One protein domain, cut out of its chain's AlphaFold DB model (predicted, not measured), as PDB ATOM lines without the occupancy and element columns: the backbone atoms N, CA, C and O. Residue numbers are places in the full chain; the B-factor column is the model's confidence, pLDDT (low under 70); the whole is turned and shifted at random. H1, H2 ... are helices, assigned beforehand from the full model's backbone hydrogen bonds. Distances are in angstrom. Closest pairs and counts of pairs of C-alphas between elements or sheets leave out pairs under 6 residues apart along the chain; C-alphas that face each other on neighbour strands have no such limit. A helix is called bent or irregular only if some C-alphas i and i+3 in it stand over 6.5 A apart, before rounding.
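What this domain is: This is residues 66 to 130 of the 130 residues of an uncharacterized protein of Trichobilharzia regenti (UniProt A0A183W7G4). The longest helix, H3, and H2 form a helical hairpin, with the short H4 set steeply against it. H1 sticks out as an arm: residues 66 to 81 stand free, and this arm makes much of the length. The printed part has 65 residues with four named helices, in the order H1, H2, H3, H4, and no named strand; its class is all helix. The whole is loose, with a radius of gyration of the C-alphas of 13.5 A, and only just flat, spanning 42 by 27 by 15 A.

How they stand to each other: H3, residues 102 to 117, touches H2, residues 87 to 98, with its residues 108 to 115 alone; the closest C-alphas, of Arg 108 and Val 96, are 5.4 A apart. This hairpin has a shallow tilt of 17 degrees, opposite ways. H4, residues 123 to 128, touches residues 88 to 92 of H2 alone, the same way at a steep tilt of 60 degrees; the closest C-alphas, of Cys 92 and Leu 123, are 5.5 A apart. H3 and H4 are close but not clearly touching, the closest C-alphas being those of Ile 111 and Val 126, 6.6 A apart. H1, residues 66 to 79, is apart from H2, H3 and H4. Every O i to N i+4 pair is within hydrogen-bond range in H1, H2 and H4; in H3, 10 of 12 are.

Where its parts are: H3 is 23.9 A long, from C-alpha 102 at (-29.252, 5.896, 34.762), and irregular: C-alphas 103 and 106 are 7.5 A apart. H2 is 16.7 A long. H1 is 19.9 A long, from C-alpha 66 at (-34.890, -19.197, 16.953). H4 ends at C-alpha 128 at (-34.970, 0.937, 53.487).

The domain as a whole: The two C-alphas farthest apart, of Leu 67 and Val 128, are 42.5 A apart. The printed part has no cut. The links H2 to H3 and H3 to H4 are tight; H1 to H2 is short. The mean pLDDT of the printed part is 77.6, with residues 76 to 77, 79 to 83 and 127 to 130 under 70.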
ATOM      1  N   ILE A  66     -34.138 -19.093  15.693       84.25
ATOM      2  CA  ILE A  66     -34.890 -19.197  16.953       84.25
ATOM      3  C   ILE A  66     -34.308 -20.291  17.852       84.25
ATOM      4  O   ILE A  66     -34.261 -20.098  19.062       84.25
ATOM      5  N   LEU A  67     -33.837 -21.407  17.290       87.56
ATOM      6  CA  LEU A  67     -33.356 -22.551  18.065       87.56
ATOM      7  C   LEU A  67     -32.083 -22.196  18.846       87.56
ATOM      8  O   LEU A  67     -31.994 -22.466  20.044       87.56
ATOM      9  N   THR A  68     -31.141 -21.513  18.199       82.56
ATOM     10  CA  THR A  68     -29.936 -20.977  18.837       82.56
ATOM     11  C   THR A  68     -30.294 -19.982  19.937       82.56
ATOM     12  O   THR A  68     -29.729 -20.038  21.030       82.56
ATOM     13  N   TYR A  69     -31.254 -19.087  19.687       81.81
ATOM     14  CA  TYR A  69     -31.712 -18.137  20.699       81.81
ATOM     15  C   TYR A  69     -32.364 -18.836  21.903       81.81
ATOM     16  O   TYR A  69     -32.015 -18.530  23.042       81.81
ATOM     17  N   THR A  70     -33.225 -19.831  21.678       78.25
ATOM     18  CA  THR A  70     -33.810 -20.660  22.744       78.25
ATOM     19  C   THR A  70     -32.728 -21.356  23.567       78.25
ATOM     20  O   THR A  70     -32.800 -21.348  24.795       78.25
ATOM     21  N   GLY A  71     -31.691 -21.896  22.919       83.00
ATOM     22  CA  GLY A  71     -30.540 -22.486  23.603       83.00
ATOM     23  C   GLY A  71     -29.791 -21.479  24.483       83.00
ATOM     24  O   GLY A  71     -29.482 -21.792  25.633       83.00
ATOM     25  N   LYS A  72     -29.552 -20.255  23.984       79.81
ATOM     26  CA  LYS A  72     -28.930 -19.161  24.755       79.81
ATOM     27  C   LYS A  72     -29.764 -18.809  25.996       79.81
ATOM     28  O   LYS A  72     -29.212 -18.763  27.092       79.81
ATOM     29  N   VAL A  73     -31.079 -18.623  25.835       77.06
ATOM     30  CA  VAL A  73     -32.007 -18.330  26.945       77.06
ATOM     31  C   VAL A  73     -31.989 -19.452  27.983       77.06
ATOM     32  O   VAL A  73     -31.825 -19.182  29.170       77.06
ATOM     33  N   ASN A  74     -32.110 -20.714  27.555       79.62
ATOM     34  CA  ASN A  74     -32.139 -21.847  28.480       79.62
ATOM     35  C   ASN A  74     -30.828 -21.970  29.270       79.62
ATOM     36  O   ASN A  74     -30.863 -22.145  30.487       79.62
ATOM     37  N   ARG A  75     -29.679 -21.800  28.603       76.94
ATOM     38  CA  ARG A  75     -28.364 -21.879  29.251       76.94
ATOM     39  C   ARG A  75     -28.178 -20.798  30.313       76.94
ATOM     40  O   ARG A  75     -27.668 -21.099  31.389       76.94
ATOM     41  N   GLU A  76     -28.585 -19.557  30.047       69.81
ATOM     42  CA  GLU A  76     -28.485 -18.509  31.068       69.81
ATOM     43  C   GLU A  76     -29.489 -18.712  32.203       69.81
ATOM     44  O   GLU A  76     -29.122 -18.490  33.351       69.81
ATOM     45  N   CYS A  77     -30.704 -19.211  31.948       67.25
ATOM     46  CA  CYS A  77     -31.648 -19.571  33.017       67.25
ATOM     47  C   CYS A  77     -31.115 -20.691  33.931       67.25
ATOM     48  O   CYS A  77     -31.307 -20.652  35.146       67.25
ATOM     49  N   GLU A  78     -30.432 -21.685  33.363       70.75
ATOM     50  CA  GLU A  78     -29.783 -22.756  34.128       70.75
ATOM     51  C   GLU A  78     -28.581 -22.233  34.923       70.75
ATOM     52  O   GLU A  78     -28.441 -22.538  36.108       70.75
ATOM     53  N   ARG A  79     -27.747 -21.392  34.300       67.06
ATOM     54  CA  ARG A  79     -26.577 -20.775  34.939       67.06
ATOM     55  C   ARG A  79     -26.961 -19.829  36.070       67.06
ATOM     56  O   ARG A  79     -26.282 -19.791  37.092       67.06
ATOM     57  N   SER A  80     -28.043 -19.079  35.887       62.69
ATOM     58  CA  SER A  80     -28.493 -18.064  36.837       62.69
ATOM     59  C   SER A  80     -29.188 -18.627  38.068       62.69
ATOM     60  O   SER A  80     -29.545 -17.867  38.962       62.69
ATOM     61  N   LYS A  81     -29.384 -19.953  38.125       64.00
ATOM     62  CA  LYS A  81     -30.112 -20.631  39.201       64.00
ATOM     63  C   LYS A  81     -31.459 -19.957  39.501       64.00
ATOM     64  O   LYS A  81     -31.917 -19.984  40.633       64.00
ATOM     65  N   ILE A  82     -32.144 -19.407  38.492       65.62
ATOM     66  CA  ILE A  82     -33.454 -18.751  38.674       65.62
ATOM     67  C   ILE A  82     -34.449 -19.670  39.402       65.62
ATOM     68  O   ILE A  82     -35.266 -19.203  40.186       65.62
ATOM     69  N   ARG A  83     -34.339 -20.991  39.202       63.44
ATOM     70  CA  ARG A  83     -35.163 -22.000  39.891       63.44
ATOM     71  C   ARG A  83     -34.958 -22.073  41.410       63.44
ATOM     72  O   ARG A  83     -35.773 -22.703  42.070       63.44
ATOM     73  N   SER A  84     -33.881 -21.504  41.951       72.31
ATOM     74  CA  SER A  84     -33.601 -21.477  43.390       72.31
ATOM     75  C   SER A  84     -33.909 -20.135  44.047       72.31
ATOM     76  O   SER A  84     -33.656 -19.999  45.240       72.31
ATOM     77  N   LEU A  85     -34.395 -19.143  43.295       77.00
ATOM     78  CA  LEU A  85     -34.803 -17.870  43.878       77.00
ATOM     79  C   LEU A  85     -36.102 -18.051  44.655       77.00
ATOM     80  O   LEU A  85     -37.030 -18.713  44.186       77.00
ATOM     81  N   THR A  86     -36.172 -17.431  45.827       84.06
ATOM     82  CA  THR A  86     -37.430 -17.307  46.561       84.06
ATOM     83  C   THR A  86     -38.359 -16.316  45.857       84.06
ATOM     84  O   THR A  86     -37.915 -15.459  45.085       84.06
ATOM     85  N   ASP A  87     -39.659 -16.390  46.145       82.50
ATOM     86  CA  ASP A  87     -40.638 -15.443  45.600       82.50
ATOM     87  C   ASP A  87     -40.266 -13.986  45.915       82.50
ATOM     88  O   ASP A  87     -40.482 -13.096  45.092       82.50
ATOM     89  N   ASP A  88     -39.691 -13.726  47.090       85.50
ATOM     90  CA  ASP A  88     -39.295 -12.381  47.504       85.50
ATOM     91  C   ASP A  88     -38.036 -11.889  46.781       85.50
ATOM     92  O   ASP A  88     -38.013 -10.746  46.316       85.50
ATOM     93  N   GLN A  89     -37.049 -12.759  46.550       81.88
ATOM     94  CA  GLN A  89     -35.909 -12.441  45.684       81.88
ATOM     95  C   GLN A  89     -36.358 -12.176  44.240       81.88
ATOM     96  O   GLN A  89     -35.886 -11.232  43.603       81.88
ATOM     97  N   PHE A  90     -37.318 -12.952  43.725       81.69
ATOM     98  CA  PHE A  90     -37.880 -12.733  42.393       81.69
ATOM     99  C   PHE A  90     -38.625 -11.391  42.293       81.69
ATOM    100  O   PHE A  90     -38.449 -10.658  41.318       81.69
ATOM    101  N   LYS A  91     -39.393 -11.003  43.323       81.44
ATOM    102  CA  LYS A  91     -40.006  -9.663  43.411       81.44
ATOM    103  C   LYS A  91     -38.950  -8.553  43.400       81.44
ATOM    104  O   LYS A  91     -39.145  -7.550  42.714       81.44
ATOM    105  N   CYS A  92     -37.830  -8.734  44.104       82.62
ATOM    106  CA  CYS A  92     -36.722  -7.776  44.095       82.62
ATOM    107  C   CYS A  92     -36.074  -7.658  42.703       82.62
ATOM    108  O   CYS A  92     -35.788  -6.546  42.263       82.62
ATOM    109  N   LEU A  93     -35.929  -8.759  41.954       78.88
ATOM    110  CA  LEU A  93     -35.467  -8.709  40.559       78.88
ATOM    111  C   LEU A  93     -36.436  -7.952  39.646       78.88
ATOM    112  O   LEU A  93     -36.001  -7.130  38.840       78.88
ATOM    113  N   ILE A  94     -37.750  -8.175  39.781       79.00
ATOM    114  CA  ILE A  94     -38.759  -7.405  39.033       79.00
ATOM    115  C   ILE A  94     -38.630  -5.909  39.345       79.00
ATOM    116  O   ILE A  94     -38.688  -5.088  38.429       79.00
ATOM    117  N   PHE A  95     -38.428  -5.555  40.618       81.56
ATOM    118  CA  PHE A  95     -38.222  -4.171  41.037       81.56
ATOM    119  C   PHE A  95     -36.984  -3.555  40.374       81.56
ATOM    120  O   PHE A  95     -37.103  -2.512  39.734       81.56
ATOM    121  N   VAL A  96     -35.832  -4.237  40.421       78.19
ATOM    122  CA  VAL A  96     -34.587  -3.809  39.752       78.19
ATOM    123  C   VAL A  96     -34.794  -3.613  38.245       78.19
ATOM    124  O   VAL A  96     -34.351  -2.606  37.695       78.19
ATOM    125  N   CYS A  97     -35.513  -4.520  37.578       76.81
ATOM    126  CA  CYS A  97     -35.862  -4.404  36.156       76.81
ATOM    127  C   CYS A  97     -36.775  -3.201  35.843       76.81
ATOM    128  O   CYS A  97     -36.792  -2.704  34.713       76.81
ATOM    129  N   GLY A  98     -37.550  -2.729  36.823       76.12
ATOM    130  CA  GLY A  98     -38.377  -1.526  36.718       76.12
ATOM    131  C   GLY A  98     -37.578  -0.218  36.768       76.12
ATOM    132  O   GLY A  98     -38.020   0.783  36.198       76.12
ATOM    133  N   LEU A  99     -36.394  -0.226  37.388       77.75
ATOM    134  CA  LEU A  99     -35.519   0.938  37.548       77.75
ATOM    135  C   LEU A  99     -34.730   1.222  36.262       77.75
ATOM    136  O   LEU A  99     -33.587   0.804  36.101       77.75
ATOM    137  N   LYS A 100     -35.339   1.918  35.302       77.25
ATOM    138  CA  LYS A 100     -34.743   2.133  33.967       77.25
ATOM    139  C   LYS A 100     -33.835   3.361  33.862       77.25
ATOM    140  O   LYS A 100     -33.124   3.490  32.867       77.25
ATOM    141  N   SER A 101     -33.861   4.272  34.836       78.44
ATOM    142  CA  SER A 101     -33.060   5.499  34.784       78.44
ATOM    143  C   SER A 101     -31.583   5.204  35.046       78.44
ATOM    144  O   SER A 101     -31.239   4.319  35.830       78.44
ATOM    145  N   SER A 102     -30.681   5.972  34.435       77.94
ATOM    146  CA  SER A 102     -29.252   5.896  34.762       77.94
ATOM    147  C   SER A 102     -28.965   6.339  36.198       77.94
ATOM    148  O   SER A 102     -28.004   5.862  36.781       77.94
ATOM    149  N   VAL A 103     -29.814   7.196  36.778       82.44
ATOM    150  CA  VAL A 103     -29.721   7.640  38.182       82.44
ATOM    151  C   VAL A 103     -29.881   6.470  39.160       82.44
ATOM    152  O   VAL A 103     -29.324   6.501  40.250       82.44
ATOM    153  N   ASP A 104     -30.570   5.405  38.744       78.50
ATOM    154  CA  ASP A 104     -30.819   4.236  39.584       78.50
ATOM    155  C   ASP A 104     -29.708   3.167  39.472       78.50
ATOM    156  O   ASP A 104     -29.863   2.061  39.990       78.50
ATOM    157  N   SER A 105     -28.593   3.433  38.772       76.38
ATOM    158  CA  SER A 105     -27.531   2.434  38.544       76.38
ATOM    159  C   SER A 105     -26.978   1.843  39.832       76.38
ATOM    160  O   SER A 105     -26.807   0.626  39.945       76.38
ATOM    161  N   ASP A 106     -26.736   2.709  40.806       80.94
ATOM    162  CA  ASP A 106     -26.085   2.329  42.049       80.94
ATOM    163  C   ASP A 106     -27.029   1.480  42.893       80.94
ATOM    164  O   ASP A 106     -26.636   0.436  43.409       80.94
ATOM    165  N   ILE A 107     -28.304   1.869  42.965       81.94
ATOM    166  CA  ILE A 107     -29.299   1.121  43.727       81.94
ATOM    167  C   ILE A 107     -29.635  -0.224  43.079       81.94
ATOM    168  O   ILE A 107     -29.731  -1.221  43.792       81.94
ATOM    169  N   ARG A 108     -29.696  -0.312  41.739       81.44
ATOM    170  CA  ARG A 108     -29.809  -1.605  41.041       81.44
ATOM    171  C   ARG A 108     -28.669  -2.541  41.429       81.44
ATOM    172  O   ARG A 108     -28.922  -3.691  41.768       81.44
ATOM    173  N   THR A 109     -27.435  -2.038  41.416       77.62
ATOM    174  CA  THR A 109     -26.239  -2.834  41.733       77.62
ATOM    175  C   THR A 109     -26.249  -3.309  43.189       77.62
ATOM    176  O   THR A 109     -25.989  -4.483  43.446       77.62
ATOM    177  N   ARG A 110     -26.615  -2.438  44.142       83.56
ATOM    178  CA  ARG A 110     -26.723  -2.810  45.565       83.56
ATOM    179  C   ARG A 110     -27.789  -3.877  45.811       83.56
ATOM    180  O   ARG A 110     -27.513  -4.862  46.487       83.56
ATOM    181  N   ILE A 111     -28.983  -3.716  45.235       82.00
ATOM    182  CA  ILE A 111     -30.081  -4.679  45.413       82.00
ATOM    183  C   ILE A 111     -29.692  -6.054  44.861       82.00
ATOM    184  O   ILE A 111     -29.990  -7.068  45.485       82.00
ATOM    185  N   LEU A 112     -29.011  -6.103  43.715       80.31
ATOM    186  CA  LEU A 112     -28.556  -7.364  43.128       80.31
ATOM    187  C   LEU A 112     -27.541  -8.090  44.013       80.31
ATOM    188  O   LEU A 112     -27.699  -9.284  44.254       80.31
ATOM    189  N   ALA A 113     -26.569  -7.360  44.566       80.50
ATOM    190  CA  ALA A 113     -25.612  -7.926  45.512       80.50
ATOM    191  C   ALA A 113     -26.308  -8.487  46.767       80.50
ATOM    192  O   ALA A 113     -25.951  -9.562  47.252       80.50
ATOM    193  N   GLU A 114     -27.335  -7.802  47.274       82.62
ATOM    194  CA  GLU A 114     -28.099  -8.277  48.431       82.62
ATOM    195  C   GLU A 114     -28.979  -9.493  48.112       82.62
ATOM    196  O   GLU A 114     -29.044 -10.404  48.932       82.62
ATOM    197  N   ILE A 115     -29.586  -9.581  46.921       80.06
ATOM    198  CA  ILE A 115     -30.318 -10.787  46.486       80.06
ATOM    199  C   ILE A 115     -29.394 -12.012  46.490       80.06
ATOM    200  O   ILE A 115     -29.809 -13.087  46.915       80.06
ATOM    201  N   GLU A 116     -28.144 -11.866  46.054       77.00
ATOM    202  CA  GLU A 116     -27.172 -12.965  46.044       77.00
ATOM    203  C   GLU A 116     -26.688 -13.343  47.441       77.00
ATOM    204  O   GLU A 116     -26.532 -14.525  47.758       77.00
ATOM    205  N   ARG A 117     -26.438 -12.339  48.283       80.25
ATOM    206  CA  ARG A 117     -25.908 -12.534  49.634       80.25
ATOM    207  C   ARG A 117     -26.967 -13.071  50.594       80.25
ATOM    208  O   ARG A 117     -26.632 -13.834  51.504       80.25
ATOM    209  N   LYS A 118     -28.221 -12.648  50.422       82.88
ATOM    210  CA  LYS A 118     -29.313 -12.863  51.369       82.88
ATOM    211  C   LYS A 118     -30.438 -13.711  50.737       82.88
ATOM    212  O   LYS A 118     -31.224 -13.197  49.939       82.88
ATOM    213  N   PRO A 119     -30.566 -15.002  51.108       77.69
ATOM    214  CA  PRO A 119     -31.591 -15.897  50.553       77.69
ATOM    215  C   PRO A 119     -33.031 -15.494  50.927       77.69
ATOM    216  O   PRO A 119     -33.980 -15.836  50.225       77.69
ATOM    217  N   ASP A 120     -33.191 -14.745  52.014       83.38
ATOM    218  CA  ASP A 120     -34.443 -14.198  52.542       83.38
ATOM    219  C   ASP A 120     -34.573 -12.682  52.286       83.38
ATOM    220  O   ASP A 120     -35.207 -11.969  53.060       83.38
ATOM    221  N   MET A 121     -33.940 -12.167  51.222       85.56
ATOM    222  CA  MET A 121     -34.080 -10.764  50.822       85.56
ATOM    223  C   MET A 121     -35.533 -10.443  50.476       85.56
ATOM    224  O   MET A 121     -36.134 -11.093  49.618       85.56
ATOM    225  N   THR A 122     -36.076  -9.401  51.102       87.56
ATOM    226  CA  THR A 122     -37.442  -8.937  50.847       87.56
ATOM    227  C   THR A 122     -37.474  -7.559  50.199       87.56
ATOM    228  O   THR A 122     -36.586  -6.726  50.379       87.56
ATOM    229  N   LEU A 123     -38.563  -7.267  49.485       81.44
ATOM    230  CA  LEU A 123     -38.758  -5.955  48.869       81.44
ATOM    231  C   LEU A 123     -38.889  -4.828  49.912       81.44
ATOM    232  O   LEU A 123     -38.574  -3.679  49.622       81.44
ATOM    233  N   GLN A 124     -39.326  -5.147  51.133       83.06
ATOM    234  CA  GLN A 124     -39.376  -4.175  52.230       83.06
ATOM    235  C   GLN A 124     -37.970  -3.716  52.627       83.06
ATOM    236  O   GLN A 124     -37.748  -2.531  52.848       83.06
ATOM    237  N   GLU A 125     -37.002  -4.629  52.647       80.88
ATOM    238  CA  GLU A 125     -35.610  -4.302  52.960       80.88
ATOM    239  C   GLU A 125     -34.952  -3.495  51.841       80.88
ATOM    240  O   GLU A 125     -34.203  -2.567  52.126       80.88
ATOM    241  N   VAL A 126     -35.328  -3.752  50.582       77.88
ATOM    242  CA  VAL A 126     -34.939  -2.900  49.445       77.88
ATOM    243  C   VAL A 126     -35.382  -1.449  49.656       77.88
ATOM    244  O   VAL A 126     -34.621  -0.530  49.372       77.88
ATOM    245  N   THR A 127     -36.593  -1.215  50.171       69.50
ATOM    246  CA  THR A 127     -37.107   0.154  50.360       69.50
ATOM    247  C   THR A 127     -36.456   0.931  51.504       69.50
ATOM    248  O   THR A 127     -36.609   2.145  51.546       69.50
ATOM    249  N   VAL A 128     -35.731   0.268  52.412       68.81
ATOM    250  CA  VAL A 128     -34.970   0.937  53.487       68.81
ATOM    251  C   VAL A 128     -33.633   1.494  52.969       68.81
ATOM    252  O   VAL A 128     -33.077   2.412  53.563       68.81
ATOM    253  N   GLU A 129     -33.138   0.966  51.846       54.91
ATOM    254  CA  GLU A 129     -31.891   1.363  51.168       54.91
ATOM    255  C   GLU A 129     -32.076   2.488  50.119       54.91
ATOM    256  O   GLU A 129     -31.087   2.950  49.531       54.91
ATOM    257  N   CYS A 130     -33.329   2.893  49.862       54.97
ATOM    258  CA  CYS A 130     -33.737   4.010  48.996       54.97
ATOM    259  C   CYS A 130     -33.857   5.314  49.794       54.97
ATOM    260  O   CYS A 130     -33.361   6.350  49.297       54.97
TER     261      CYS A 130